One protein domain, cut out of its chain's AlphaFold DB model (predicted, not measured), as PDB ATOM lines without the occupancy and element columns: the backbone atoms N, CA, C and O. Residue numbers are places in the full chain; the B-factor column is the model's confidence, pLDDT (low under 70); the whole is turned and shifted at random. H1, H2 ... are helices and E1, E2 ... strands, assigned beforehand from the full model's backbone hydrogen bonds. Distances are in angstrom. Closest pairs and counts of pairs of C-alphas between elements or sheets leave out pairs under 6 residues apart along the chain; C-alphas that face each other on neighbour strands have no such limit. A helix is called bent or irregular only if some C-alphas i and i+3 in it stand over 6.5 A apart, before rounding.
ATOM      1  N   SER A 438      44.548  15.427  48.586       69.84
ATOM      2  CA  SER A 438      44.522  15.751  47.154       69.84
ATOM      3  C   SER A 438      45.721  15.192  46.376       69.84
ATOM      4  O   SER A 438      45.552  14.723  45.252       69.84
ATOM      5  N   ASN A 439      46.932  15.197  46.943       80.56
ATOM      6  CA  ASN A 439      48.096  14.569  46.309       80.56
ATOM      7  C   ASN A 439      47.973  13.044  46.313       80.56
ATOM      8  O   ASN A 439      48.342  12.399  45.333       80.56
ATOM      9  N   LEU A 440      47.390  12.474  47.367       82.47
ATOM     10  CA  LEU A 440      47.137  11.044  47.463       82.47
ATOM     11  C   LEU A 440      46.118  10.572  46.414       82.47
ATOM     12  O   LEU A 440      46.378   9.602  45.708       82.47
ATOM     13  N   SER A 441      45.025  11.308  46.214       83.27
ATOM     14  CA  SER A 441      44.071  11.033  45.135       83.27
ATOM     15  C   SER A 441      44.710  11.152  43.745       83.27
ATOM     16  O   SER A 441      44.446  10.320  42.878       83.27
ATOM     17  N   LYS A 442      45.612  12.123  43.515       87.15
ATOM     18  CA  LYS A 442      46.357  12.229  42.242       87.15
ATOM     19  C   LYS A 442      47.234  10.997  42.028       87.15
ATOM     20  O   LYS A 442      47.286  10.468  40.918       87.15
ATOM     21  N   LEU A 443      47.887  10.519  43.090       87.89
ATOM     22  CA  LEU A 443      48.667   9.285  43.059       87.89
ATOM     23  C   LEU A 443      47.771   8.091  42.725       87.89
ATOM     24  O   LEU A 443      48.104   7.354  41.802       87.89
ATOM     25  N   TRP A 444      46.608   7.943  43.361       86.75
ATOM     26  CA  TRP A 444      45.647   6.885  43.035       86.75
ATOM     27  C   TRP A 444      45.228   6.880  41.570       86.75
ATOM     28  O   TRP A 444      45.320   5.840  40.919       86.75
ATOM     29  N   ILE A 445      44.841   8.036  41.030       89.75
ATOM     30  CA  ILE A 445      44.439   8.163  39.625       89.75
ATOM     31  C   ILE A 445      45.615   7.841  38.692       89.75
ATOM     32  O   ILE A 445      45.428   7.151  37.694       89.75
ATOM     33  N   SER A 446      46.843   8.258  39.033       91.70
ATOM     34  CA  SER A 446      48.046   7.972  38.231       91.70
ATOM     35  C   SER A 446      48.387   6.477  38.111       91.70
ATOM     36  O   SER A 446      49.166   6.076  37.234       91.70
ATOM     37  N   GLN A 447      47.807   5.651  38.989       93.72
ATOM     38  CA  GLN A 447      47.967   4.199  38.994       93.72
ATOM     39  C   GLN A 447      46.843   3.448  38.288       93.72
ATOM     40  O   GLN A 447      46.918   2.224  38.204       93.72
ATOM     41  N   LEU A 448      45.832   4.142  37.766       93.96
ATOM     42  CA  LEU A 448      44.784   3.545  36.946       93.96
ATOM     43  C   LEU A 448      45.213   3.490  35.479       93.96
ATOM     44  O   LEU A 448      45.817   4.428  34.964       93.96
ATOM     45  N   GLU A 449      44.861   2.401  34.803       94.14
ATOM     46  CA  GLU A 449      45.060   2.202  33.370       94.14
ATOM     47  C   GLU A 449      43.902   1.414  32.747       94.14
ATOM     48  O   GLU A 449      43.213   0.649  33.432       94.14
ATOM     49  N   PHE A 450      43.686   1.575  31.442       92.71
ATOM     50  CA  PHE A 450      42.809   0.675  30.700       92.71
ATOM     51  C   PHE A 450      43.470  -0.695  30.510       92.71
ATOM     52  O   PHE A 450      44.638  -0.798  30.137       92.71
ATOM     53  N   ASP A 451      42.700  -1.765  30.701       90.19
ATOM     54  CA  ASP A 451      43.135  -3.108  30.345       90.19
ATOM     55  C   ASP A 451      43.210  -3.243  28.819       90.19
ATOM     56  O   ASP A 451      42.190  -3.182  28.124       90.19
ATOM     57  N   ILE A 452      44.419  -3.479  28.309       86.60
ATOM     58  CA  ILE A 452      44.699  -3.693  26.886       86.60
ATOM     59  C   ILE A 452      43.816  -4.783  26.263       86.60
ATOM     60  O   ILE A 452      43.417  -4.654  25.108       86.60
ATOM     61  N   ASN A 453      43.454  -5.821  27.027       84.89
ATOM     62  CA  ASN A 453      42.637  -6.935  26.538       84.89
ATOM     63  C   ASN A 453      41.143  -6.595  26.443       84.89
ATOM     64  O   ASN A 453      40.383  -7.325  25.811       84.89
ATOM     65  N   SER A 454      40.711  -5.499  27.074       85.46
ATOM     66  CA  SER A 454      39.315  -5.043  27.059       85.46
ATOM     67  C   SER A 454      38.995  -4.096  25.895       85.46
ATOM     68  O   SER A 454      37.838  -3.720  25.700       85.46
ATOM     69  N   LEU A 455      40.011  -3.708  25.116       84.09
ATOM     70  CA  LEU A 455      39.913  -2.743  24.024       84.09
ATOM     71  C   LEU A 455      39.958  -3.412  22.649       84.09
ATOM     72  O   LEU A 455      40.498  -4.502  22.459       84.09
ATOM     73  N   VAL A 456      39.424  -2.713  21.649       79.73
ATOM     74  CA  VAL A 456      39.599  -3.074  20.243       79.73
ATOM     75  C   VAL A 456      41.016  -2.689  19.832       79.73
ATOM     76  O   VAL A 456      41.380  -1.515  19.847       79.73
ATOM     77  N   SER A 457      41.825  -3.679  19.465       74.83
ATOM     78  CA  SER A 457      43.242  -3.485  19.130       74.83
ATOM     79  C   SER A 457      43.488  -3.009  17.692       74.83
ATOM     80  O   SER A 457      44.524  -2.391  17.421       74.83
ATOM     81  N   GLN A 458      42.554  -3.286  16.774       73.69
ATOM     82  CA  GLN A 458      42.683  -3.041  15.333       73.69
ATOM     83  C   GLN A 458      41.491  -2.260  14.774       73.69
ATOM     84  O   GLN A 458      40.338  -2.617  15.011       73.69
ATOM     85  N   THR A 459      41.770  -1.249  13.951       65.77
ATOM     86  CA  THR A 459      40.751  -0.451  13.246       65.77
ATOM     87  C   THR A 459      40.004  -1.230  12.157       65.77
ATOM     88  O   THR A 459      38.968  -0.774  11.687       65.77
ATOM     89  N   GLU A 460      40.485  -2.403  11.744       58.21
ATOM     90  CA  GLU A 460      39.841  -3.236  10.718       58.21
ATOM     91  C   GLU A 460      38.612  -3.996  11.234       58.21
ATOM     92  O   GLU A 460      37.707  -4.306  10.457       58.21
ATOM     93  N   LYS A 461      38.542  -4.253  12.545       61.29
ATOM     94  CA  LYS A 461      37.428  -4.975  13.163       61.29
ATOM     95  C   LYS A 461      36.188  -4.079  13.210       61.29
ATOM     96  O   LYS A 461      36.117  -3.158  14.022       61.29
ATOM     97  N   THR A 462      35.200  -4.370  12.365       61.74
ATOM     98  CA  THR A 462      33.901  -3.682  12.397       61.74
ATOM     99  C   THR A 462      33.055  -4.253  13.528       61.74
ATOM    100  O   THR A 462      32.652  -5.413  13.492       61.74
ATOM    101  N   LEU A 463      32.782  -3.443  14.545       64.84
ATOM    102  CA  LEU A 463      31.816  -3.782  15.582       64.84
ATOM    103  C   LEU A 463      30.396  -3.655  15.011       64.84
ATOM    104  O   LEU A 463      30.120  -2.711  14.281       64.84
ATOM    105  N   ASN A 464      29.474  -4.555  15.346       57.16
ATOM    106  CA  ASN A 464      28.053  -4.419  14.991       57.16
ATOM    107  C   ASN A 464      27.196  -4.206  16.252       57.16
ATOM    108  O   ASN A 464      27.711  -4.287  17.368       57.16
ATOM    109  N   LYS A 465      25.890  -3.967  16.097       54.46
ATOM    110  CA  LYS A 465      24.957  -3.818  17.226       54.46
ATOM    111  C   LYS A 465      24.927  -5.017  18.173       54.46
ATOM    112  O   LYS A 465      24.745  -4.815  19.362       54.46
ATOM    113  N   GLU A 466      25.124  -6.247  17.693       53.48
ATOM    114  CA  GLU A 466      25.254  -7.406  18.589       53.48
ATOM    115  C   GLU A 466      26.557  -7.317  19.391       53.48
ATOM    116  O   GLU A 466      26.535  -7.513  20.594       53.48
ATOM    117  N   THR A 467      27.674  -6.929  18.774       57.36
ATOM    118  CA  THR A 467      28.995  -6.879  19.419       57.36
ATOM    119  C   THR A 467      29.103  -5.698  20.392       57.36
ATOM    120  O   THR A 467      29.534  -5.888  21.526       57.36
ATOM    121  N   ILE A 468      28.664  -4.496  19.994       54.24
ATOM    122  CA  ILE A 468      28.572  -3.323  20.884       54.24
ATOM    123  C   ILE A 468      27.458  -3.520  21.915       54.24
ATOM    124  O   ILE A 468      27.677  -3.283  23.101       54.24
ATOM    125  N   GLY A 469      26.294  -4.024  21.496       50.28
ATOM    126  CA  GLY A 469      25.143  -4.288  22.363       50.28
ATOM    127  C   GLY A 469      25.374  -5.414  23.372       50.28
ATOM    128  O   GLY A 469      24.765  -5.399  24.440       50.28
ATOM    129  N   THR A 470      26.317  -6.335  23.118       49.93
ATOM    130  CA  THR A 470      26.825  -7.280  24.132       49.93
ATOM    131  C   THR A 470      27.736  -6.633  25.183       49.93
ATOM    132  O   THR A 470      28.290  -7.341  26.020       49.93
ATOM    133  N   LYS A 471      27.814  -5.295  25.221       56.35
ATOM    134  CA  LYS A 471      28.591  -4.491  26.171       56.35
ATOM    135  C   LYS A 471      30.083  -4.750  26.025       56.35
ATOM    136  O   LYS A 471      30.693  -5.442  26.843       56.35
ATOM    137  N   ILE A 472      30.705  -4.161  25.003       62.88
ATOM    138  CA  ILE A 472      32.157  -3.973  25.076       62.88
ATOM    139  C   ILE A 472      32.395  -2.971  26.200       62.88
ATOM    140  O   ILE A 472      32.046  -1.797  26.079       62.88
ATOM    141  N   LYS A 473      32.955  -3.468  27.302       72.59
ATOM    142  CA  LYS A 473      33.285  -2.686  28.490       72.59
ATOM    143  C   LYS A 473      34.795  -2.510  28.573       72.59
ATOM    144  O   LYS A 473      35.459  -3.381  29.152       72.59
ATOM    145  N   PRO A 474      35.360  -1.423  28.018       83.23
ATOM    146  CA  PRO A 474      36.728  -1.070  28.340       83.23
ATOM    147  C   PRO A 474      36.850  -0.995  29.860       83.23
ATOM    148  O   PRO A 474      36.083  -0.309  30.537       83.23
ATOM    149  N   THR A 475      37.753  -1.798  30.396       88.28
ATOM    150  CA  THR A 475      37.863  -2.047  31.827       88.28
ATOM    151  C   THR A 475      39.046  -1.261  32.356       88.28
ATOM    152  O   THR A 475      40.139  -1.334  31.802       88.28
ATOM    153  N   ILE A 476      38.837  -0.517  33.435       90.82
ATOM    154  CA  ILE A 476      39.901   0.122  34.197       90.82
ATOM    155  C   ILE A 476      40.396  -0.855  35.251       90.82
ATOM    156  O   ILE A 476      39.608  -1.483  35.970       90.82
ATOM    157  N   LYS A 477      41.717  -0.942  35.359       91.59
ATOM    158  CA  LYS A 477      42.423  -1.651  36.418       91.59
ATOM    159  C   LYS A 477      43.527  -0.770  36.995       91.59
ATOM    160  O   LYS A 477      43.900   0.243  36.414       91.59
ATOM    161  N   PHE A 478      44.071  -1.173  38.137       91.91
ATOM    162  CA  PHE A 478      45.335  -0.617  38.604       91.91
ATOM    163  C   PHE A 478      46.508  -1.230  37.832       91.91
ATOM    164  O   PHE A 478      46.464  -2.409  37.476       91.91
ATOM    165  N   LYS A 479      47.579  -0.453  37.652       93.40
ATOM    166  CA  LYS A 479      48.864  -0.922  37.122       93.40
ATOM    167  C   LYS A 479      49.355  -2.121  37.930       93.40
ATOM    168  O   LYS A 479      49.379  -2.087  39.164       93.40
ATOM    169  N   ASP A 480      49.821  -3.162  37.241       90.22
ATOM    170  CA  ASP A 480      50.198  -4.425  37.892       90.22
ATOM    171  C   ASP A 480      51.310  -4.227  38.945       90.22
ATOM    172  O   ASP A 480      51.262  -4.833  40.014       90.22
ATOM    173  N   LYS A 481      52.264  -3.311  38.701       89.49
ATOM    174  CA  LYS A 481      53.306  -2.932  39.679       89.49
ATOM    175  C   LYS A 481      52.725  -2.351  40.970       89.49
ATOM    176  O   LYS A 481      53.167  -2.723  42.051       89.49
ATOM    177  N   PHE A 482      51.716  -1.486  40.866       92.45
ATOM    178  CA  PHE A 482      51.042  -0.907  42.026       92.45
ATOM    179  C   PHE A 482      50.260  -1.966  42.805       92.45
ATOM    180  O   PHE A 482      50.405  -2.062  44.020       92.45
ATOM    181  N   ILE A 483      49.508  -2.828  42.111       91.26
ATOM    182  CA  ILE A 483      48.813  -3.956  42.750       91.26
ATOM    183  C   ILE A 483      49.810  -4.848  43.497       91.26
ATOM    184  O   ILE A 483      49.552  -5.239  44.635       91.26
ATOM    185  N   ASN A 484      50.943  -5.171  42.873       89.55
ATOM    186  CA  ASN A 484      51.971  -6.012  43.477       89.55
ATOM    187  C   ASN A 484      52.619  -5.335  44.690       89.55
ATOM    188  O   ASN A 484      52.782  -5.990  45.713       89.55
ATOM    189  N   ALA A 485      52.883  -4.027  44.634       88.16
ATOM    190  CA  ALA A 485      53.381  -3.273  45.781       88.16
ATOM    191  C   ALA A 485      52.378  -3.240  46.950       88.16
ATOM    192  O   ALA A 485      52.743  -3.512  48.089       88.16
ATOM    193  N   ILE A 486      51.092  -2.988  46.683       88.14
ATOM    194  CA  ILE A 486      50.034  -3.014  47.709       88.14
ATOM    195  C   ILE A 486      49.872  -4.420  48.309       88.14
ATOM    196  O   ILE A 486      49.647  -4.567  49.517       88.14
ATOM    197  N   LYS A 487      50.021  -5.473  47.493       86.00
ATOM    198  CA  LYS A 487      50.056  -6.863  47.968       86.00
ATOM    199  C   LYS A 487      51.285  -7.140  48.832       86.00
ATOM    200  O   LYS A 487      51.129  -7.789  49.861       86.00
ATOM    201  N   GLU A 488      52.464  -6.639  48.468       84.40
ATOM    202  CA  GLU A 488      53.678  -6.753  49.290       84.40
ATOM    203  C   GLU A 488      53.504  -6.055  50.639       84.40
ATOM    204  O   GLU A 488      53.734  -6.680  51.669       84.40
ATOM    205  N   VAL A 489      52.984  -4.822  50.669       82.39
ATOM    206  CA  VAL A 489      52.648  -4.130  51.927       82.39
ATOM    207  C   VAL A 489      51.651  -4.939  52.758       82.39
ATOM    208  O   VAL A 489      51.810  -5.061  53.971       82.39
ATOM    209  N   SER A 490      50.638  -5.531  52.123       81.36
ATOM    210  CA  SER A 490      49.660  -6.386  52.811       81.36
ATOM    211  C   SER A 490      50.307  -7.643  53.402       81.36
ATOM    212  O   SER A 490      50.019  -7.984  54.548       81.36
ATOM    213  N   LEU A 491      51.205  -8.298  52.658       75.91
ATOM    214  CA  LEU A 491      51.957  -9.471  53.109       75.91
ATOM    215  C   LEU A 491      52.893  -9.121  54.269       75.91
ATOM    216  O   LEU A 491      53.018  -9.879  55.227       75.91
ATOM    217  N   ILE A 492      53.540  -7.961  54.205       72.69
ATOM    218  CA  ILE A 492      54.421  -7.487  55.268       72.69
ATOM    219  C   ILE A 492      53.622  -7.126  56.511       72.69
ATOM    220  O   ILE A 492      54.022  -7.489  57.610       72.69
ATOM    221  N   ASN A 493      52.472  -6.470  56.358       74.21
ATOM    222  CA  ASN A 493      51.558  -6.245  57.470       74.21
ATOM    223  C   ASN A 493      51.154  -7.560  58.130       74.21
ATOM    224  O   ASN A 493      51.203  -7.638  59.351       74.21
ATOM    225  N   GLN A 494      50.846  -8.584  57.329       71.35
ATOM    226  CA  GLN A 494      50.620  -9.946  57.808       71.35
ATOM    227  C   GLN A 494      51.787 -10.437  58.671       71.35
ATOM    228  O   GLN A 494      51.608 -10.699  59.858       71.35
ATOM    229  N   ARG A 495      53.003 -10.436  58.112       66.85
ATOM    230  CA  ARG A 495      54.221 -10.908  58.789       66.85
ATOM    231  C   ARG A 495      54.547 -10.126  60.062       66.85
ATOM    232  O   ARG A 495      54.930 -10.720  61.060       66.85
ATOM    233  N   ILE A 496      54.407  -8.797  60.047       64.90
ATOM    234  CA  ILE A 496      54.624  -7.949  61.230       64.90
ATOM    235  C   ILE A 496      53.597  -8.281  62.299       64.90
ATOM    236  O   ILE A 496      53.926  -8.306  63.484       64.90
ATOM    237  N   ASP A 497      52.345  -8.470  61.899       63.07
ATOM    238  CA  ASP A 497      51.309  -8.781  62.858       63.07
ATOM    239  C   ASP A 497      51.532 -10.180  63.462       63.07
ATOM    240  O   ASP A 497      51.253 -10.362  64.644       63.07
ATOM    241  N   GLU A 498      52.080 -11.129  62.687       64.73
ATOM    242  CA  GLU A 498      52.406 -12.509  63.102       64.73
ATOM    243  C   GLU A 498      53.689 -12.627  63.914       64.73
ATOM    244  O   GLU A 498      53.892 -13.635  64.594       64.73
ATOM    245  N   SER A 499      54.574 -11.634  63.823       63.96
ATOM    246  CA  SER A 499      55.853 -11.665  64.518       63.96
ATOM    247  C   SER A 499      55.655 -11.632  66.031       63.96
ATOM    248  O   SER A 499      54.962 -10.767  66.570       63.96
ATOM    249  N   ILE A 500      56.340 -12.551  66.717       60.82
ATOM    250  CA  ILE A 500      56.402 -12.612  68.182       60.82
ATOM    251  C   ILE A 500      57.040 -11.328  68.734       60.82
ATOM    252  O   ILE A 500      56.540 -10.766  69.707       60.82
ATOM    253  N   ASP A 501      58.089 -10.826  68.076       61.09
ATOM    254  CA  ASP A 501      58.657  -9.508  68.354       61.09
ATOM    255  C   ASP A 501      58.220  -8.512  67.267       61.09
ATOM    256  O   ASP A 501      58.795  -8.423  66.174       61.09
ATOM    257  N   LYS A 502      57.155  -7.756  67.564       54.67
ATOM    258  CA  LYS A 502      56.625  -6.717  66.666       54.67
ATOM    259  C   LYS A 502      57.653  -5.598  66.425       54.67
ATOM    260  O   LYS A 502      57.638  -5.011  65.345       54.67
ATOM    261  N   ASN A 503      58.544  -5.311  67.383       58.53
ATOM    262  CA  ASN A 503      59.564  -4.264  67.258       58.53
ATOM    263  C   ASN A 503      60.738  -4.718  66.383       58.53
ATOM    264  O   ASN A 503      61.209  -3.933  65.562       58.53
ATOM    265  N   GLU A 504      61.192  -5.968  66.517       59.32
ATOM    266  CA  GLU A 504      62.209  -6.548  65.627       59.32
ATOM    267  C   GLU A 504      61.687  -6.649  64.187       59.32
ATOM    268  O   GLU A 504      62.358  -6.209  63.251       59.32
ATOM    269  N   ALA A 505      60.441  -7.103  64.001       58.43
ATOM    270  CA  ALA A 505      59.808  -7.128  62.684       58.43
ATOM    271  C   ALA A 505      59.656  -5.724  62.074       58.43
ATOM    272  O   ALA A 505      59.934  -5.540  60.889       58.43
ATOM    273  N   LEU A 506      59.294  -4.709  62.871       58.91
ATOM    274  CA  LEU A 506      59.283  -3.306  62.432       58.91
ATOM    275  C   LEU A 506      60.690  -2.796  62.071       58.91
ATOM    276  O   LEU A 506      60.839  -2.105  61.066       58.91
ATOM    277  N   LYS A 507      61.735  -3.165  62.825       58.11
ATOM    278  CA  LYS A 507      63.126  -2.826  62.471       58.11
ATOM    279  C   LYS A 507      63.557  -3.488  61.165       58.11
ATOM    280  O   LYS A 507      64.188  -2.823  60.354       58.11
ATOM    281  N   SER A 508      63.182  -4.743  60.919       53.21
ATOM    282  CA  SER A 508      63.470  -5.422  59.645       53.21
ATOM    283  C   SER A 508      62.793  -4.742  58.445       53.21
ATOM    284  O   SER A 508      63.347  -4.739  57.350       53.21
ATOM    285  N   PHE A 509      61.642  -4.093  58.666       55.75
ATOM    286  CA  PHE A 509      60.977  -3.269  57.656       55.75
ATOM    287  C   PHE A 509      61.769  -1.978  57.364       55.75
ATOM    288  O   PHE A 509      61.959  -1.650  56.194       55.75
ATOM    289  N   ASN A 510      62.334  -1.325  58.393       51.61
ATOM    290  CA  ASN A 510      63.220  -0.155  58.238       51.61
ATOM    291  C   ASN A 510      64.580  -0.480  57.602       51.61
ATOM    292  O   ASN A 510      65.096   0.323  56.832       51.61
ATOM    293  N   ILE A 511      65.191  -1.624  57.937       44.12
ATOM    294  CA  ILE A 511      66.565  -1.972  57.518       44.12
ATOM    295  C   ILE A 511      66.641  -2.321  56.020       44.12
ATOM    296  O   ILE A 511      67.726  -2.296  55.444       44.12
ATOM    297  N   SER A 512      65.507  -2.545  55.345       45.87
ATOM    298  CA  SER A 512      65.493  -2.819  53.898       45.87
ATOM    299  C   SER A 512      66.050  -1.679  53.028       45.87
ATOM    300  O   SER A 512      66.419  -1.933  51.885       45.87
ATOM    301  N   THR A 513      66.202  -0.460  53.563       43.87
ATOM    302  CA  THR A 513      66.848   0.654  52.850       43.87
ATOM    303  C   THR A 513      68.379   0.636  52.926       43.87
ATOM    304  O   THR A 513      69.022   1.194  52.042       43.87
ATOM    305  N   ASN A 514      68.992  -0.029  53.917       41.24
ATOM    306  CA  ASN A 514      70.445  -0.034  54.124       41.24
ATOM    307  C   ASN A 514      70.973  -1.457  54.407       41.24
ATOM    308  O   ASN A 514      70.968  -1.918  55.545       41.24
ATOM    309  N   ASN A 515      71.534  -2.079  53.361       35.06
ATOM    310  CA  ASN A 515      72.337  -3.317  53.313       35.06
ATOM    311  C   ASN A 515      71.621  -4.653  52.992       35.06
ATOM    312  O   ASN A 515      71.142  -5.381  53.854       35.06
ATOM    313  N   GLN A 516      71.711  -4.996  51.697       43.50
ATOM    314  CA  GLN A 516      71.884  -6.326  51.082       43.50
ATOM    315  C   GLN A 516      70.937  -7.475  51.495       43.50
ATOM    316  O   GLN A 516      71.362  -8.478  52.059       43.50
ATOM    317  N   SER A 517      69.663  -7.390  51.092       41.17
ATOM    318  CA  SER A 517      68.891  -8.499  50.481       41.17
ATOM    319  C   SER A 517      67.473  -8.017  50.115       41.17
ATOM    320  O   SER A 517      66.605  -7.902  50.975       41.17
ATOM    321  N   ASN A 518      67.224  -7.710  48.834       48.69
ATOM    322  CA  ASN A 518      65.947  -7.160  48.336       48.69
ATOM    323  C   ASN A 518      64.795  -8.189  48.385       48.69
ATOM    324  O   ASN A 518      64.357  -8.693  47.353       48.69
ATOM    325  N   PHE A 519      64.275  -8.506  49.573       56.09
ATOM    326  CA  PHE A 519      63.123  -9.404  49.734       56.09
ATOM    327  C   PHE A 519      61.809  -8.842  49.154       56.09
ATOM    328  O   PHE A 519      60.886  -9.622  48.919       56.09
ATOM    329  N   TYR A 520      61.716  -7.531  48.902       67.81
ATOM    330  CA  TYR A 520      60.491  -6.873  48.434       67.81
ATOM    331  C   TYR A 520      60.779  -5.802  47.360       67.81
ATOM    332  O   TYR A 520      60.816  -4.609  47.660       67.81
ATOM    333  N   PRO A 521      61.013  -6.197  46.097       69.45
ATOM    334  CA  PRO A 521      61.421  -5.271  45.039       69.45
ATOM    335  C   PRO A 521      60.335  -4.259  44.633       69.45
ATOM    336  O   PRO A 521      60.662  -3.239  44.027       69.45
ATOM    337  N   ASN A 522      59.049  -4.508  44.924       82.07
ATOM    338  CA  ASN A 522      57.985  -3.558  44.578       82.07
ATOM    339  C   ASN A 522      57.767  -2.490  45.666       82.07
ATOM    340  O   ASN A 522      57.098  -1.490  45.392       82.07
ATOM    341  N   LEU A 523      58.348  -2.644  46.862       77.31
ATOM    342  CA  LEU A 523      58.344  -1.585  47.876       77.31
ATOM    343  C   LEU A 523      59.151  -0.373  47.434       77.31
ATOM    344  O   LEU A 523      58.654   0.737  47.579       77.31
ATOM    345  N   ASP A 524      60.321  -0.568  46.820       78.07
ATOM    346  CA  ASP A 524      61.122   0.538  46.281       78.07
ATOM    347  C   ASP A 524      60.309   1.359  45.278       78.07
ATOM    348  O   ASP A 524      60.351   2.589  45.262       78.07
ATOM    349  N   TYR A 525      59.513   0.683  44.447       85.20
ATOM    350  CA  TYR A 525      58.587   1.347  43.538       85.20
ATOM    351  C   TYR A 525      57.529   2.168  44.292       85.20
ATOM    352  O   TYR A 525      57.265   3.302  43.898       85.20
ATOM    353  N   LEU A 526      56.948   1.638  45.372       85.54
ATOM    354  CA  LEU A 526      55.965   2.357  46.187       85.54
ATOM    355  C   LEU A 526      56.581   3.544  46.936       85.54
ATOM    356  O   LEU A 526      55.980   4.611  46.960       85.54
ATOM    357  N   TYR A 527      57.771   3.381  47.512       82.87
ATOM    358  CA  TYR A 527      58.511   4.435  48.209       82.87
ATOM    359  C   TYR A 527      58.854   5.581  47.259       82.87
ATOM    360  O   TYR A 527      58.559   6.739  47.551       82.87
ATOM    361  N   ASN A 528      59.350   5.253  46.062       83.11
ATOM    362  CA  ASN A 528      59.582   6.234  45.005       83.11
ATOM    363  C   ASN A 528      58.282   6.900  44.533       83.11
ATOM    364  O   ASN A 528      58.256   8.113  44.336       83.11
ATOM    365  N   LEU A 529      57.197   6.133  44.369       85.56
ATOM    366  CA  LEU A 529      55.894   6.665  43.961       85.56
ATOM    367  C   LEU A 529      55.346   7.672  44.982       85.56
ATOM    368  O   LEU A 529      54.817   8.711  44.600       85.56
ATOM    369  N   LEU A 530      55.479   7.363  46.269       83.63
ATOM    370  CA  LEU A 530      55.037   8.206  47.377       83.63
ATOM    371  C   LEU A 530      56.037   9.321  47.729       83.63
ATOM    372  O   LEU A 530      55.720  10.159  48.567       83.63
ATOM    373  N   GLN A 531      57.228   9.322  47.115       77.07
ATOM    374  CA  GLN A 531      58.347  10.216  47.438       77.07
ATOM    375  C   GLN A 531      58.698  10.224  48.934       77.07
ATOM    376  O   GLN A 531      59.060  11.256  49.495       77.07
ATOM    377  N   MET A 532      58.589   9.066  49.585       72.65
ATOM    378  CA  MET A 532      58.913   8.903  51.001       72.65
ATOM    379  C   MET A 532      59.816   7.691  51.202       72.65
ATOM    380  O   MET A 532      59.645   6.661  50.553       72.65
ATOM    381  N   SER A 533      60.754   7.809  52.137       65.43
ATOM    382  CA  SER A 533      61.524   6.683  52.660       65.43
ATOM    383  C   SER A 533      61.108   6.518  54.112       65.43
ATOM    384  O   SER A 533      61.478   7.390  54.895       65.43
ATOM    385  N   PRO A 534      60.375   5.453  54.481       63.58
ATOM    386  CA  PRO A 534      59.707   5.352  55.772       63.58
ATOM    387  C   PRO A 534      60.702   5.146  56.918       63.58
ATOM    388  O   PRO A 534      60.883   4.049  57.441       63.58
ATOM    389  N   ASN A 535      61.371   6.225  57.304       59.38
ATOM    390  CA  ASN A 535      62.366   6.241  58.367       59.38
ATOM    391  C   ASN A 535      61.725   6.654  59.697       59.38
ATOM    392  O   ASN A 535      62.228   6.297  60.764       59.38
ATOM    393  N   ASN A 536      60.605   7.386  59.644       59.30
ATOM    394  CA  ASN A 536      59.834   7.796  60.812       59.30
ATOM    395  C   ASN A 536      58.576   6.926  61.003       59.30
ATOM    396  O   ASN A 536      58.091   6.239  60.103       59.30
ATOM    397  N   LYS A 537      58.043   6.945  62.227       59.83
ATOM    398  CA  LYS A 537      56.896   6.120  62.630       59.83
ATOM    399  C   LYS A 537      55.601   6.485  61.890       59.83
ATOM    400  O   LYS A 537      54.772   5.601  61.679       59.83
ATOM    401  N   GLU A 538      55.426   7.749  61.513       59.94
ATOM    402  CA  GLU A 538      54.217   8.270  60.859       59.94
ATOM    403  C   GLU A 538      54.112   7.797  59.405       59.94
ATOM    404  O   GLU A 538      53.088   7.240  59.015       59.94
ATOM    405  N   GLU A 539      55.192   7.897  58.630       67.03
ATOM    406  CA  GLU A 539      55.300   7.363  57.267       67.03
ATOM    407  C   GLU A 539      55.158   5.843  57.257       67.03
ATOM    408  O   GLU A 539      54.432   5.283  56.436       67.03
ATOM    409  N   LEU A 540      55.785   5.158  58.217       66.25
ATOM    410  CA  LEU A 540      55.608   3.719  58.398       66.25
ATOM    411  C   LEU A 540      54.143   3.362  58.639       66.25
ATOM    412  O   LEU A 540      53.610   2.449  58.009       66.25
ATOM    413  N   PHE A 541      53.472   4.069  59.546       64.37
ATOM    414  CA  PHE A 541      52.055   3.854  59.815       64.37
ATOM    415  C   PHE A 541      51.191   4.148  58.583       64.37
ATOM    416  O   PHE A 541      50.288   3.368  58.268       64.37
ATOM    417  N   PHE A 542      51.499   5.219  57.853       71.04
ATOM    418  CA  PHE A 542      50.824   5.591  56.616       71.04
ATOM    419  C   PHE A 542      50.945   4.494  55.554       71.04
ATOM    420  O   PHE A 542      49.923   3.975  55.103       71.04
ATOM    421  N   ILE A 543      52.169   4.059  55.227       74.96
ATOM    422  CA  ILE A 543      52.426   3.004  54.235       74.96
ATOM    423  C   ILE A 543      51.675   1.730  54.604       74.96
ATOM    424  O   ILE A 543      51.015   1.122  53.761       74.96
ATOM    425  N   ARG A 544      51.703   1.350  55.883       73.14
ATOM    426  CA  ARG A 544      51.003   0.162  56.377       73.14
ATOM    427  C   ARG A 544      49.484   0.263  56.235       73.14
ATOM    428  O   ARG A 544      48.841  -0.768  56.055       73.14
ATOM    429  N   ASN A 545      48.900   1.459  56.264       75.38
ATOM    430  CA  ASN A 545      47.462   1.658  56.065       75.38
ATOM    431  C   ASN A 545      47.033   1.734  54.592       75.38
ATOM    432  O   ASN A 545      45.836   1.589  54.322       75.38
ATOM    433  N   LEU A 546      47.960   1.895  53.640       82.05
ATOM    434  CA  LEU A 546      47.622   2.100  52.225       82.05
ATOM    435  C   LEU A 546      46.690   1.038  51.629       82.05
ATOM    436  O   LEU A 546      45.716   1.435  50.994       82.05
ATOM    437  N   PRO A 547      46.880  -0.283  51.843       80.33
ATOM    438  CA  PRO A 547      45.968  -1.278  51.274       80.33
ATOM    439  C   PRO A 547      44.515  -1.083  51.724       80.33
ATOM    440  O   PRO A 547      43.577  -1.290  50.954       80.33
ATOM    441  N   ARG A 548      44.331  -0.665  52.981       75.50
ATOM    442  CA  ARG A 548      43.021  -0.399  53.579       75.50
ATOM    443  C   ARG A 548      42.452   0.915  53.044       75.50
ATOM    444  O   ARG A 548      41.299   0.921  52.640       75.50
ATOM    445  N   MET A 549      43.265   1.972  52.961       77.55
ATOM    446  CA  MET A 549      42.862   3.268  52.396       77.55
ATOM    447  C   MET A 549      42.422   3.146  50.935       77.55
ATOM    448  O   MET A 549      41.305   3.527  50.613       77.55
ATOM    449  N   VAL A 550      43.240   2.539  50.066       82.66
ATOM    450  CA  VAL A 550      42.910   2.341  48.640       82.66
ATOM    451  C   VAL A 550      41.570   1.623  48.492       82.66
ATOM    452  O   VAL A 550      40.737   2.019  47.683       82.66
ATOM    453  N   LYS A 551      41.320   0.593  49.305       81.65
ATOM    454  CA  LYS A 551      40.042  -0.118  49.289       81.65
ATOM    455  C   LYS A 551      38.868   0.788  49.690       81.65
ATOM    456  O   LYS A 551      37.880   0.817  48.962       81.65
ATOM    457  N   THR A 552      38.994   1.536  50.788       75.46
ATOM    458  CA  THR A 552      37.943   2.441  51.297       75.46
ATOM    459  C   THR A 552      37.587   3.524  50.306       75.46
ATOM    460  O   THR A 552      36.407   3.753  50.034       75.46
ATOM    461  N   ILE A 553      38.608   4.158  49.740       76.04
ATOM    462  CA  ILE A 553      38.428   5.244  48.789       76.04
ATOM    463  C   ILE A 553      37.735   4.728  47.532       76.04
ATOM    464  O   ILE A 553      36.707   5.272  47.138       76.04
ATOM    465  N   PHE A 554      38.207   3.628  46.938       84.30
ATOM    466  CA  PHE A 554      37.613   3.142  45.692       84.30
ATOM    467  C   PHE A 554      36.222   2.530  45.868       84.30
ATOM    468  O   PHE A 554      35.392   2.672  44.969       84.30
ATOM    469  N   ASP A 555      35.918   1.927  47.023       82.02
ATOM    470  CA  ASP A 555      34.570   1.438  47.348       82.02
ATOM    471  C   ASP A 555      33.543   2.595  47.492       82.02
ATOM    472  O   ASP A 555      32.338   2.337  47.455       82.02
ATOM    473  N   ARG A 556      34.002   3.856  47.587       80.72
ATOM    474  CA  ARG A 556      33.185   5.089  47.664       80.72
ATOM    475  C   ARG A 556      33.411   6.084  46.526       80.72
ATOM    476  O   ARG A 556      32.776   7.135  46.496       80.72
ATOM    477  N   SER A 557      34.347   5.798  45.625       84.83
ATOM    478  CA  SER A 557      34.731   6.745  44.585       84.83
ATOM    479  C   SER A 557      33.852   6.636  43.346       84.83
ATOM    480  O   SER A 557      33.446   5.536  42.957       84.83
ATOM    481  N   THR A 558      33.666   7.762  42.672       92.57
ATOM    482  CA  THR A 558      33.181   7.878  41.302       92.57
ATOM    483  C   THR A 558      34.263   8.556  40.461       92.57
ATOM    484  O   THR A 558      34.640   9.693  40.730       92.57
ATOM    485  N   LEU A 559      34.763   7.861  39.440       93.54
ATOM    486  CA  LEU A 559      35.662   8.401  38.423       93.54
ATOM    487  C   LEU A 559      34.856   8.676  37.155       93.54
ATOM    488  O   LEU A 559      34.355   7.740  36.521       93.54
ATOM    489  N   THR A 560      34.763   9.939  36.768       93.74
ATOM    490  CA  THR A 560      34.165  10.379  35.509       93.74
ATOM    491  C   THR A 560      35.232  10.942  34.575       93.74
ATOM    492  O   THR A 560      36.325  11.332  34.989       93.74
ATOM    493  N   VAL A 561      34.937  10.962  33.279       92.76
ATOM    494  CA  VAL A 561      35.817  11.500  32.246       92.76
ATOM    495  C   VAL A 561      35.042  12.400  31.303       92.76
ATOM    496  O   VAL A 561      33.952  12.057  30.851       92.76
ATOM    497  N   LYS A 562      35.627  13.546  30.974       93.03
ATOM    498  CA  LYS A 562      35.173  14.402  29.884       93.03
ATOM    499  C   LYS A 562      35.664  13.811  28.574       93.03
ATOM    500  O   LYS A 562      36.873  13.691  28.369       93.03
ATOM    501  N   VAL A 563      34.738  13.464  27.693       91.03
ATOM    502  CA  VAL A 563      35.028  12.994  26.339       91.03
ATOM    503  C   VAL A 563      34.418  13.921  25.309       91.03
ATOM    504  O   VAL A 563      33.343  14.475  25.515       91.03
ATOM    505  N   LYS A 564      35.073  14.048  24.166       89.30
ATOM    506  CA  LYS A 564      34.542  14.702  22.982       89.30
ATOM    507  C   LYS A 564      34.202  13.650  21.935       89.30
ATOM    508  O   LYS A 564      35.050  12.854  21.534       89.30
ATOM    509  N   ILE A 565      32.944  13.653  21.503       81.32
ATOM    510  CA  ILE A 565      32.424  12.788  20.440       81.32
ATOM    511  C   ILE A 565      31.783  13.711  19.405       81.32
ATOM    512  O   ILE A 565      30.797  14.395  19.682       81.32
ATOM    513  N   GLY A 566      32.389  13.795  18.219       72.96
ATOM    514  CA  GLY A 566      32.011  14.801  17.228       72.96
ATOM    515  C   GLY A 566      32.258  16.223  17.750       72.96
ATOM    516  O   GLY A 566      33.378  16.559  18.134       72.96
ATOM    517  N   ASN A 567      31.210  17.052  17.773       71.58
ATOM    518  CA  ASN A 567      31.281  18.435  18.262       71.58
ATOM    519  C   ASN A 567      30.890  18.587  19.743       71.58
ATOM    520  O   ASN A 567      31.009  19.683  20.285       71.58
ATOM    521  N   SER A 568      30.425  17.518  20.391       79.03
ATOM    522  CA  SER A 568      29.879  17.573  21.750       79.03
ATOM    523  C   SER A 568      30.893  17.070  22.769       79.03
ATOM    524  O   SER A 568      31.494  16.011  22.578       79.03
ATOM    525  N   VAL A 569      31.057  17.814  23.864       87.72
ATOM    526  CA  VAL A 569      31.809  17.373  25.045       87.72
ATOM    527  C   VAL A 569      30.815  16.851  26.078       87.72
ATOM    528  O   VAL A 569      29.912  17.577  26.479       87.72
ATOM    529  N   ASN A 570      30.990  15.604  26.502       85.61
ATOM    530  CA  ASN A 570      30.126  14.901  27.445       85.61
ATOM    531  C   ASN A 570      30.948  14.367  28.620       85.61
ATOM    532  O   ASN A 570      32.154  14.167  28.499       85.61
ATOM    533  N   GLU A 571      30.293  14.098  29.743       88.35
ATOM    534  CA  GLU A 571      30.911  13.454  30.901       88.35
ATOM    535  C   GLU A 571      30.396  12.020  31.044       88.35
ATOM    536  O   GLU A 571      29.192  11.775  31.013       88.35
ATOM    537  N   ILE A 572      31.314  11.062  31.175       87.62
ATOM    538  CA  ILE A 572      31.012   9.632  31.255       87.62
ATOM    539  C   ILE A 572      31.599   9.059  32.534       87.62
ATOM    540  O   ILE A 572      32.774   9.258  32.832       87.62
ATOM    541  N   THR A 573      30.810   8.275  33.259       90.52
ATOM    542  CA  THR A 573      31.291   7.528  34.424       90.52
ATOM    543  C   THR A 573      32.080   6.301  33.989       90.52
ATOM    544  O   THR A 573      31.536   5.386  33.370       90.52
ATOM    545  N   LEU A 574      33.358   6.250  34.361       90.56
ATOM    546  CA  LEU A 574      34.214   5.101  34.094       90.56
ATOM    547  C   LEU A 574      34.154   4.061  35.214       90.56
ATOM    548  O   LEU A 574      33.991   2.867  34.952       90.56
ATOM    549  N   LEU A 575      34.244   4.521  36.463       89.45
ATOM    550  CA  LEU A 575      34.246   3.683  37.660       89.45
ATOM    551  C   LEU A 575      33.331   4.301  38.720       89.45
ATOM    552  O   LEU A 575      33.346   5.510  38.917       89.45
ATOM    553  N   ARG A 576      32.545   3.477  39.416       90.49
ATOM    554  CA  ARG A 576      31.780   3.886  40.606       90.49
ATOM    555  C   ARG A 576      31.775   2.757  41.627       90.49
ATOM    556  O   ARG A 576      31.542   1.608  41.257       90.49
ATOM    557  N   ASN A 577      32.032   3.062  42.896       85.51
ATOM    558  CA  ASN A 577      32.076   2.088  43.995       85.51
ATOM    559  C   ASN A 577      32.914   0.846  43.634       85.51
ATOM    560  O   ASN A 577      32.463  -0.293  43.790       85.51
ATOM    561  N   ASN A 578      34.099   1.071  43.055       79.80
ATOM    562  CA  ASN A 578      35.044   0.034  42.632       79.80
ATOM    563  C   ASN A 578      34.523  -0.920  41.532       79.80
ATOM    564  O   ASN A 578      35.047  -2.017  41.341       79.80
ATOM    565  N   LYS A 579      33.470  -0.531  40.802       86.85
ATOM    566  CA  LYS A 579      32.938  -1.267  39.646       86.85
ATOM    567  C   LYS A 579      33.136  -0.465  38.364       86.85
ATOM    568  O   LYS A 579      32.969   0.750  38.362       86.85
ATOM    569  N   ASN A 580      33.438  -1.160  37.270       85.27
ATOM    570  CA  ASN A 580      33.536  -0.579  35.931       85.27
ATOM    571  C   ASN A 580      32.136  -0.321  35.350       85.27
ATOM    572  O   ASN A 580      31.331  -1.254  35.241       85.27
ATOM    573  N   TYR A 581      31.863   0.930  34.979       84.47
ATOM    574  CA  TYR A 581      30.589   1.374  34.398       84.47
ATOM    575  C   TYR A 581      30.696   1.760  32.922       84.47
ATOM    576  O   TYR A 581      29.667   1.797  32.253       84.47
ATOM    577  N   PHE A 582      31.904   2.004  32.410       80.91
ATOM    578  CA  PHE A 582      32.082   2.411  31.022       80.91
ATOM    579  C   PHE A 582      31.641   1.317  30.043       80.91
ATOM    580  O   PHE A 582      32.096   0.173  30.111       80.91
ATOM    581  N   ASP A 583      30.761   1.692  29.119       77.12
ATOM    582  CA  ASP A 583      30.230   0.835  28.068       77.12
ATOM    583  C   ASP A 583      30.247   1.613  26.746       77.12
ATOM    584  O   ASP A 583      29.749   2.735  26.675       77.12
ATOM    585  N   LEU A 584      30.808   1.038  25.679       71.99
ATOM    586  CA  LEU A 584      30.799   1.691  24.362       71.99
ATOM    587  C   LEU A 584      29.387   1.791  23.758       71.99
ATOM    588  O   LEU A 584      29.180   2.565  22.830       71.99
ATOM    589  N   SER A 585      28.401   1.049  24.265       65.39
ATOM    590  CA  SER A 585      27.009   1.204  23.827       65.39
ATOM    591  C   SER A 585      26.356   2.484  24.361       65.39
ATOM    592  O   SER A 585      25.529   3.078  23.670       65.39
ATOM    593  N   SER A 586      26.757   2.978  25.542       64.94
ATOM    594  CA  SER A 586      26.143   4.169  26.154       64.94
ATOM    595  C   SER A 586      26.505   5.473  25.444       64.94
ATOM    596  O   SER A 586      25.930   6.512  25.731       64.94
ATOM    597  N   ILE A 587      27.470   5.437  24.527       66.16
ATOM    598  CA  ILE A 587      27.927   6.596  23.754       66.16
ATOM    599  C   ILE A 587      27.347   6.645  22.338       66.16
ATOM    600  O   ILE A 587      27.561   7.620  21.617       66.16
ATOM    601  N   GLU A 588      26.588   5.620  21.933       62.95
ATOM    602  CA  GLU A 588      25.942   5.564  20.619       62.95
ATOM    603  C   GLU A 588      24.952   6.711  20.378       62.95
ATOM    604  O   GLU A 588      24.636   7.015  19.221       62.95
ATOM    605  N   GLU A 589      24.413   7.301  21.448       64.30
ATOM    606  CA  GLU A 589      23.497   8.443  21.395       64.30
ATOM    607  C   GLU A 589      24.197   9.747  20.991       64.30
ATOM    608  O   GLU A 589      23.578  10.598  20.360       64.30
ATOM    609  N   PHE A 590      25.505   9.867  21.248       63.53
ATOM    610  CA  PHE A 590      26.295  11.058  20.921       63.53
ATOM    611  C   PHE A 590      26.886  11.033  19.503       63.53
ATOM    612  O   PHE A 590      27.552  11.983  19.091       63.53
ATOM    613  N   LEU A 591      26.672   9.953  18.743       64.34
ATOM    614  CA  LEU A 591      27.189   9.816  17.381       64.34
ATOM    615  C   LEU A 591      26.473  10.750  16.403       64.34
ATOM    616  O   LEU A 591      25.246  10.729  16.276       64.34
ATOM    617  N   THR A 592      27.256  11.488  15.618       64.08
ATOM    618  CA  THR A 592      26.734  12.262  14.483       64.08
ATOM    619  C   THR A 592      26.236  11.339  13.363       64.08
ATOM    620  O   THR A 592      26.743  10.230  13.189       64.08
ATOM    621  N   GLU A 593      25.285  11.800  12.544       62.14
ATOM    622  CA  GLU A 593      24.811  11.045  11.367       62.14
ATOM    623  C   GLU A 593      25.949  10.683  10.398       62.14
ATOM    624  O   GLU A 593      25.963   9.590   9.837       62.14
ATOM    625  N   LYS A 594      26.957  11.556  10.262       59.16
ATOM    626  CA  LYS A 594      28.151  11.283   9.452       59.16
ATOM    627  C   LYS A 594      28.967  10.106  10.004       59.16
ATOM    628  O   LYS A 594      29.320   9.213   9.248       59.16
ATOM    629  N   GLN A 595      29.209  10.054  11.316       60.80
ATOM    630  CA  GLN A 595      29.919   8.926  11.939       60.80
ATOM    631  C   GLN A 595      29.126   7.616  11.847       60.80
ATOM    632  O   GLN A 595      29.711   6.556  11.638       60.80
ATOM    633  N   LYS A 596      27.788   7.684  11.937       60.74
ATOM    634  CA  LYS A 596      26.921   6.520  11.685       60.74
ATOM    635  C   LYS A 596      27.031   6.022  10.237       60.74
ATOM    636  O   LYS A 596      26.888   4.825  10.012       60.74
ATOM    637  N   ALA A 597      27.274   6.914   9.274       54.08
ATOM    638  CA  ALA A 597      27.400   6.582   7.855       54.08
ATOM    639  C   ALA A 597      28.797   6.064   7.464       54.08
ATOM    640  O   ALA A 597      28.896   5.110   6.693       54.08
ATOM    641  N   ASP A 598      29.862   6.655   8.014       54.74
ATOM    642  CA  ASP A 598      31.257   6.347   7.656       54.74
ATOM    643  C   ASP A 598      31.781   5.049   8.318       54.74
ATOM    644  O   ASP A 598      32.907   4.627   8.065       54.74
ATOM    645  N   ASN A 599      30.965   4.387   9.153       61.42
ATOM    646  CA  ASN A 599      31.323   3.226   9.980       61.42
ATOM    647  C   ASN A 599      32.575   3.434  10.858       61.42
ATOM    648  O   ASN A 599      33.203   2.459  11.269       61.42
ATOM    649  N   GLU A 600      32.954   4.677  11.162       68.63
ATOM    650  CA  GLU A 600      34.104   5.021  12.003       68.63
ATOM    651  C   GLU A 600      33.650   5.831  13.223       68.63
ATOM    652  O   GLU A 600      32.966   6.850  13.104       68.63
ATOM    653  N   MET A 601      34.065   5.387  14.408       76.95
ATOM    654  CA  MET A 601      33.812   6.048  15.681       76.95
ATOM    655  C   MET A 601      35.121   6.554  16.277       76.95
ATOM    656  O   MET A 601      36.050   5.773  16.472       76.95
ATOM    657  N   ASN A 602      35.153   7.846  16.612       84.07
ATOM    658  CA  ASN A 602      36.268   8.496  17.298       84.07
ATOM    659  C   ASN A 602      35.759   9.080  18.623       84.07
ATOM    660  O   ASN A 602      34.789   9.845  18.622       84.07
ATOM    661  N   ILE A 603      36.416   8.733  19.729       87.24
ATOM    662  CA  ILE A 603      36.159   9.282  21.065       87.24
ATOM    663  C   ILE A 603      37.451   9.920  21.553       87.24
ATOM    664  O   ILE A 603      38.444   9.220  21.731       87.24
ATOM    665  N   GLU A 604      37.448  11.221  21.799       91.70
ATOM    666  CA  GLU A 604      38.596  11.906  22.385       91.70
ATOM    667  C   GLU A 604      38.395  12.055  23.897       91.70
ATOM    668  O   GLU A 604      37.463  12.712  24.344       91.70
ATOM    669  N   PHE A 605      39.249  11.431  24.702       93.31
ATOM    670  CA  PHE A 605      39.268  11.547  26.157       93.31
ATOM    671  C   PHE A 605      40.099  12.768  26.546       93.31
ATOM    672  O   PHE A 605      41.266  12.846  26.170       93.31
ATOM    673  N   LEU A 606      39.504  13.702  27.293       94.10
ATOM    674  CA  LEU A 606      40.085  15.016  27.586       94.10
ATOM    675  C   LEU A 606      40.634  15.106  29.016       94.10
ATOM    676  O   LEU A 606      41.815  15.361  29.223       94.10
ATOM    677  N   ALA A 607      39.777  14.904  30.021       94.26
ATOM    678  CA  ALA A 607      40.140  15.100  31.427       94.26
ATOM    679  C   ALA A 607      39.292  14.238  32.372       94.26
ATOM    680  O   ALA A 607      38.138  13.946  32.069       94.26
ATOM    681  N   LEU A 608      39.844  13.867  33.525       93.30
ATOM    682  CA  LEU A 608      39.209  13.048  34.560       93.30
ATOM    683  C   LEU A 608      38.704  13.901  35.725       93.30
ATOM    684  O   LEU A 608      39.397  14.824  36.157       93.30
ATOM    685  N   ASN A 609      37.553  13.534  36.284       93.11
ATOM    686  CA  ASN A 609      37.136  13.957  37.617       93.11
ATOM    687  C   ASN A 609      37.008  12.725  38.521       93.11
ATOM    688  O   ASN A 609      36.543  11.668  38.101       93.11
ATOM    689  N   PHE A 610      37.425  12.856  39.770       92.19
ATOM    690  CA  PHE A 610      37.414  11.811  40.778       92.19
ATOM    691  C   PHE A 610      36.749  12.363  42.029       92.19
ATOM    692  O   PHE A 610      37.246  13.322  42.615       92.19
ATOM    693  N   PHE A 611      35.626  11.770  42.417       88.69
ATOM    694  CA  PHE A 611      34.828  12.181  43.566       88.69
ATOM    695  C   PHE A 611      34.721  11.036  44.561       88.69
ATOM    696  O   PHE A 611      34.506   9.902  44.146       88.69
ATOM    697  N   VAL A 612      34.838  11.305  45.857       79.95
ATOM    698  CA  VAL A 612      34.754  10.286  46.908       79.95
ATOM    699  C   VAL A 612      33.645  10.650  47.889       79.95
ATOM    700  O   VAL A 612      33.718  11.662  48.588       79.95
ATOM    701  N   ASP A 613      32.612   9.806  47.967       72.43
ATOM    702  CA  ASP A 613      31.445  10.062  48.816       72.43
ATOM    703  C   ASP A 613      31.845  10.122  50.303       72.43
ATOM    704  O   ASP A 613      32.333   9.149  50.896       72.43
ATOM    705  N   GLY A 614      31.617  11.285  50.920       70.42
ATOM    706  CA  GLY A 614      31.973  11.573  52.311       70.42
ATOM    707  C   GLY A 614      33.431  11.989  52.544       70.42
ATOM    708  O   GLY A 614      33.810  12.137  53.702       70.42
ATOM    709  N   TYR A 615      34.241  12.185  51.498       68.46
ATOM    710  CA  TYR A 615      35.636  12.645  51.600       68.46
ATOM    711  C   TYR A 615      35.913  13.774  50.593       68.46
ATOM    712  O   TYR A 615      36.691  13.624  49.656       68.46
ATOM    713  N   GLU A 616      35.267  14.932  50.772       69.30
ATOM    714  CA  GLU A 616      35.334  16.043  49.804       69.30
ATOM    715  C   GLU A 616      36.757  16.571  49.543       69.30
ATOM    716  O   GLU A 616      37.054  17.011  48.434       69.30
ATOM    717  N   SER A 617      37.660  16.483  50.529       67.84
ATOM    718  CA  SER A 617      39.075  16.876  50.408       67.84
ATOM    719  C   SER A 617      39.893  16.000  49.448       67.84
ATOM    720  O   SER A 617      40.996  16.387  49.054       67.84
ATOM    721  N   GLU A 618      39.370  14.834  49.066       73.35
ATOM    722  CA  GLU A 618      39.984  13.902  48.118       73.35
ATOM    723  C   GLU A 618      39.507  14.107  46.678       73.35
ATOM    724  O   GLU A 618      40.053  13.480  45.762       73.35
ATOM    725  N   ASN A 619      38.521  14.981  46.464       84.61
ATOM    726  CA  ASN A 619      37.958  15.222  45.146       84.61
ATOM    727  C   ASN A 619      38.973  15.933  44.240       84.61
ATOM    728  O   ASN A 619      39.595  16.929  44.616       84.61
ATOM    729  N   ILE A 620      39.110  15.448  43.008       87.53
ATOM    730  CA  ILE A 620      39.953  16.053  41.977       87.53
ATOM    731  C   ILE A 620      39.107  16.288  40.740       87.53
ATOM    732  O   ILE A 620      38.471  15.368  40.240       87.53
ATOM    733  N   SER A 621      39.181  17.494  40.193       91.27
ATOM    734  CA  SER A 621      38.524  17.842  38.934       91.27
ATOM    735  C   SER A 621      39.555  18.205  37.867       91.27
ATOM    736  O   SER A 621      40.588  18.798  38.173       91.27
ATOM    737  N   ASN A 622      39.248  17.899  36.606       90.81
ATOM    738  CA  ASN A 622      40.055  18.195  35.418       90.81
ATOM    739  C   ASN A 622      41.502  17.651  35.463       90.81
ATOM    740  O   ASN A 622      42.436  18.319  35.020       90.81
ATOM    741  N   TYR A 623      41.707  16.445  35.993       92.65
ATOM    742  CA  TYR A 623      43.010  15.776  35.973       92.65
ATOM    743  C   TYR A 623      43.332  15.192  34.589       92.65
ATOM    744  O   TYR A 623      42.428  14.859  33.825       92.65
ATOM    745  N   SER A 624      44.615  15.039  34.252       92.36
ATOM    746  CA  SER A 624      45.035  14.478  32.958       92.36
ATOM    747  C   SER A 624      44.563  13.029  32.782       92.36
ATOM    748  O   SER A 624      44.689  12.220  33.700       92.36
ATOM    749  N   VAL A 625      44.074  12.683  31.585       93.54
ATOM    750  CA  VAL A 625      43.740  11.295  31.205       93.54
ATOM    751  C   VAL A 625      44.970  10.442  30.893       93.54
ATOM    752  O   VAL A 625      44.839   9.228  30.783       93.54
ATOM    753  N   GLU A 626      46.155  11.045  30.747       92.78
ATOM    754  CA  GLU A 626      47.385  10.370  30.305       92.78
ATOM    755  C   GLU A 626      47.687   9.046  31.030       92.78
ATOM    756  O   GLU A 626      47.959   8.064  30.333       92.78
ATOM    757  N   PRO A 627      47.530   8.936  32.369       91.20
ATOM    758  CA  PRO A 627      47.763   7.675  33.068       91.20
ATOM    759  C   PRO A 627      46.909   6.511  32.554       91.20
ATOM    760  O   PRO A 627      47.403   5.385  32.479       91.20
ATOM    761  N   LEU A 628      45.667   6.778  32.125       93.66
ATOM    762  CA  LEU A 628      44.764   5.739  31.624       93.66
ATOM    763  C   LEU A 628      45.268   5.085  30.332       93.66
ATOM    764  O   LEU A 628      44.927   3.935  30.054       93.66
ATOM    765  N   PHE A 629      46.073   5.811  29.551       93.98
ATOM    766  CA  PHE A 629      46.514   5.413  28.214       93.98
ATOM    767  C   PHE A 629      47.966   4.921  28.162       93.98
ATOM    768  O   PHE A 629      48.425   4.487  27.101       93.98
ATOM    769  N   ASP A 630      48.697   4.942  29.281       89.49
ATOM    770  CA  ASP A 630      50.131   4.633  29.338       89.49
ATOM    771  C   ASP A 630      50.504   3.290  28.689       89.49
ATOM    772  O   ASP A 630      51.480   3.216  27.929       89.49
ATOM    773  N   SER A 631      49.722   2.241  28.960       87.75
ATOM    774  CA  SER A 631      49.947   0.874  28.466       87.75
ATOM    775  C   SER A 631      49.375   0.611  27.071       87.75
ATOM    776  O   SER A 631      49.803  -0.330  26.403       87.75
ATOM    777  N   ILE A 632      48.463   1.458  26.588       90.45
ATOM    778  CA  ILE A 632      47.698   1.233  25.348       90.45
ATOM    779  C   ILE A 632      47.983   2.255  24.245       90.45
ATOM    780  O   ILE A 632      47.515   2.086  23.123       90.45
ATOM    781  N   LYS A 633      48.802   3.279  24.506       88.71
ATOM    782  CA  LYS A 633      49.174   4.332  23.537       88.71
ATOM    783  C   LYS A 633      49.815   3.841  22.233       88.71
ATOM    784  O   LYS A 633      49.998   4.632  21.318       88.71
ATOM    785  N   LYS A 634      50.216   2.565  22.170       87.05
ATOM    786  CA  LYS A 634      50.782   1.917  20.975       87.05
ATOM    787  C   LYS A 634      49.745   1.145  20.148       87.05
ATOM    788  O   LYS A 634      50.095   0.656  19.078       87.05
ATOM    789  N   LEU A 635      48.512   0.981  20.635       87.71
ATOM    790  CA  LEU A 635      47.449   0.342  19.859       87.71
ATOM    791  C   LEU A 635      47.123   1.198  18.632       87.71
ATOM    792  O   LEU A 635      47.042   2.417  18.731       87.71
ATOM    793  N   SER A 636      46.873   0.553  17.489       86.65
ATOM    794  CA  SER A 636      46.521   1.246  16.234       86.65
ATOM    795  C   SER A 636      45.238   2.082  16.326       86.65
ATOM    796  O   SER A 636      45.018   2.994  15.533       86.65
ATOM    797  N   THR A 637      44.397   1.765  17.306       88.06
ATOM    798  CA  THR A 637      43.143   2.444  17.620       88.06
ATOM    799  C   THR A 637      43.329   3.641  18.553       88.06
ATOM    800  O   THR A 637      42.373   4.374  18.758       88.06
ATOM    801  N   ILE A 638      44.518   3.874  19.121       92.14
ATOM    802  CA  ILE A 638      44.773   4.943  20.095       92.14
ATOM    803  C   ILE A 638      45.760   5.959  19.516       92.14
ATOM    804  O   ILE A 638      46.840   5.599  19.050       92.14
ATOM    805  N   LYS A 639      45.429   7.250  19.597       91.98
ATOM    806  CA  LYS A 639      46.285   8.351  19.136       91.98
ATOM    807  C   LYS A 639      46.324   9.481  20.164       91.98
ATOM    808  O   LYS A 639      45.286   9.930  20.629       91.98
ATOM    809  N   ARG A 640      47.515   9.995  20.495       92.06
ATOM    810  CA  ARG A 640      47.656  11.203  21.332       92.06
ATOM    811  C   ARG A 640      47.222  12.442  20.541       92.06
ATOM    812  O   ARG A 640      47.686  12.641  19.416       92.06
ATOM    813  N   THR A 641      46.362  13.268  21.122       90.96
ATOM    814  CA  THR A 641      45.937  14.564  20.568       90.96
ATOM    815  C   THR A 641      46.560  15.712  21.369       90.96
ATOM    816  O   THR A 641      47.360  15.486  22.279       90.96
ATOM    817  N   LYS A 642      46.243  16.964  21.007       86.08
ATOM    818  CA  LYS A 642      46.701  18.145  21.756       86.08
ATOM    819  C   LYS A 642      46.080  18.200  23.159       86.08
ATOM    820  O   LYS A 642      46.771  18.579  24.098       86.08
ATOM    821  N   ASP A 643      44.814  17.799  23.270       87.21
ATOM    822  CA  ASP A 643      44.010  17.955  24.485       87.21
ATOM    823  C   ASP A 643      43.859  16.639  25.278       87.21
ATOM    824  O   ASP A 643      43.411  16.668  26.422       87.21
ATOM    825  N   GLY A 644      44.261  15.490  24.714       91.56
ATOM    826  CA  GLY A 644      44.216  14.195  25.394       91.56
ATOM    827  C   GLY A 644      44.541  12.997  24.491       91.56
ATOM    828  O   GLY A 644      45.615  12.937  23.884       91.56
ATOM    829  N   PHE A 645      43.642  12.010  24.435       94.59
ATOM    830  CA  PHE A 645      43.810  10.783  23.640       94.59
ATOM    831  C   PHE A 645      42.543  10.430  22.858       94.59
ATOM    832  O   PHE A 645      41.457  10.352  23.421       94.59
ATOM    833  N   GLU A 646      42.687  10.155  21.565       92.21
ATOM    834  CA  GLU A 646      41.627   9.677  20.680       92.21
ATOM    835  C   GLU A 646      41.634   8.146  20.610       92.21
ATOM    836  O   GLU A 646      42.668   7.535  20.332       92.21
ATOM    837  N   TYR A 647      40.470   7.533  20.828       90.28
ATOM    838  CA  TYR A 647      40.194   6.122  20.582       90.28
ATOM    839  C   TYR A 647      39.303   5.976  19.342       90.28
ATOM    840  O   TYR A 647      38.143   6.395  19.346       90.28
ATOM    841  N   LYS A 648      39.866   5.392  18.280       86.54
ATOM    842  CA  LYS A 648      39.265   5.198  16.959       86.54
ATOM    843  C   LYS A 648      39.003   3.718  16.671       86.54
ATOM    844  O   LYS A 648      39.931   2.913  16.682       86.54
ATOM    845  N   PHE A 649      37.767   3.356  16.332       79.27
ATOM    846  CA  PHE A 649      37.379   1.993  15.936       79.27
ATOM    847  C   PHE A 649      36.223   1.994  14.922       79.27
ATOM    848  O   PHE A 649      35.537   3.002  14.761       79.27
ATOM    849  N   LYS A 650      35.996   0.872  14.221       70.98
ATOM    850  CA  LYS A 650      34.886   0.746  13.260       70.98
ATOM    851  C   LYS A 650      33.608   0.238  13.920       70.98
ATOM    852  O   LYS A 650      33.653  -0.705  14.708       70.98
ATOM    853  N   TYR A 651      32.464   0.813  13.560       65.11
ATOM    854  CA  TYR A 651      31.149   0.434  14.083       65.11
ATOM    855  C   TYR A 651      30.054   0.491  13.010       65.11
ATOM    856  O   TYR A 651      29.995   1.443  12.243       65.11
ATOM    857  N   ARG A 652      29.151  -0.494  13.003       57.66
ATOM    858  CA  ARG A 652      27.964  -0.600  12.144       57.66
ATOM    859  C   ARG A 652      26.705  -0.637  13.027       57.66
ATOM    860  O   ARG A 652      26.391  -1.682  13.603       57.66
ATOM    861  N   LYS A 653      25.991   0.497  13.125       53.37
ATOM    862  CA  LYS A 653      24.836   0.671  14.034       53.37
ATOM    863  C   LYS A 653      23.624  -0.169  13.668       53.37
ATOM    864  O   LYS A 653      23.041  -0.795  14.541       53.37
TER     865      LYS A 653
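Overview. This is residues 438 to 653 of the 1036 residues of the protein "Uncharacterized protein MG414" of Mycoplasma genitalium (strain ATCC 33530 / G-37 / NCTC 10195) (UniProt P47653). Picture two lobes set end to end: at one end the long helix H3, with H5 and H6a packed on it and H4 folded back from its end, and at the other a long, strongly twisted sheet of E2, E4, E5, E6, E7, E8 and E9. H6b joins the lobes, the small strand pair E1 and E3 lies in the middle, and H7 sits at the sheet's far end. The printed part has 216 residues with eight named helices and nine named strands, in the order H1 E1 E2 H2 E3 H3 H4 H5 H6 E4 E5 H7 E6 E7 H8 E8 E9; the class is mixed, helices and strands. The large sheet is branched and mixed, with E2 and E9 parallel and its other neighbour pairs antiparallel, while E1 and E3 are antiparallel. The whole is only just loose, close to compact, with a radius of gyration of the C-alphas of 20.8 A, and only just elongated, with spans of 69 by 35 by 32 A.

Along the chain. Find C-alpha 438 at (44.522, 15.751, 47.154), where H1 begins and runs to 446. Read on through E1, residues 448 to 450, E2, 462 to 464, H2, 465 to 469, and E3, 476 to 478. At C-alpha 480, (50.198, -4.425, 37.892), H3 begins; it runs 26.6 A to residue 498. H4 holds residues 502 to 511 and spans 14.3 A; H5 holds 521 to 530 and spans 15.1 A. H6, residues 537 to 556, was assigned as one helix by its hydrogen bonds but is bent: C-alphas 544 and 547 are 7.3 A apart, and its arms H6a, 537 to 544, and H6b, 547 to 556, stand at a steep tilt of 60 degrees. Next come E4, 557 to 565, 25.0 A, and E5, 568 to 576, 23.4 A. After H7, 593 to 598, you reach E6, 600 to 612, which spans 35.3 A and bends by 58 degrees at residue 607. E7 is 620 to 624, H8 626 to 629, E8 638 to 640, and E9 645 to 652, ending at C-alpha 652, (27.964, -0.600, 12.144).

Arrangement. Look first along E6: E4 lies on one side (N 560 and O 609, 2.8 A), E7 and E9 on the other. The hairpin E6 and E7 has N 610 and O 620 at 2.8 A, and E6 and E9 have N 603 and O 647 at 2.9 A. The hairpin E4 and E5 has N 561 and O 572 at 2.8 A. Beside E9, E2 and E8 lie on the side away from E6: N 463 and O 650 are 2.9 A apart, and in the hairpin E8 and E9, N 639 and O 646 are 2.9 A apart. H1 is on this sheet at a height of 8.0 A, over E7; the closest C-alphas are those of Ser 438 and Ile 620, 6.9 A. H6b is on the same face at a height of 8.6 A, and H7 on the opposite face at 7.1 A. H2 and H8 only graze the sheet. E1 and E3 have N 449 and O 477 at 2.9 A; the closest C-alphas of E1 and H8 are those of Glu 449 and Leu 628, 4.0 A. H3, not on the sheet, touches H5 about perpendicular, at 75 degrees, with C-alphas Ala 485 and Asn 522 closest at 4.8 A. It touches H6b at a steep tilt of 56 degrees, opposite ways, with C-alphas Ile 486 and Pro 547 closest at 5.7 A. It touches H6a too, with C-alphas Val 489 and Arg 544 closest at 6.4 A, and H4 only at the corner, with C-alphas Ile 496 and Ala 505 closest at 5.4 A. Every O i to N i+4 pair is within hydrogen-bond range in H1, H2, H3, H4, H6a, H6b and H7; H5 has 5 of 6, and H8 is too short for such a pair.

Size, cuts and confidence. The two C-alphas farthest apart, those of Asp 501 and Ala 597, are 70.0 A apart, and residues 498 to 503 stand free. The printed part has no cut. The long links are E1 to E2 and E5 to H7. Mean pLDDT of the printed part is 76.4; 73 residues are under 70, among them 459 to 472, 495 to 521 and 585 to 600.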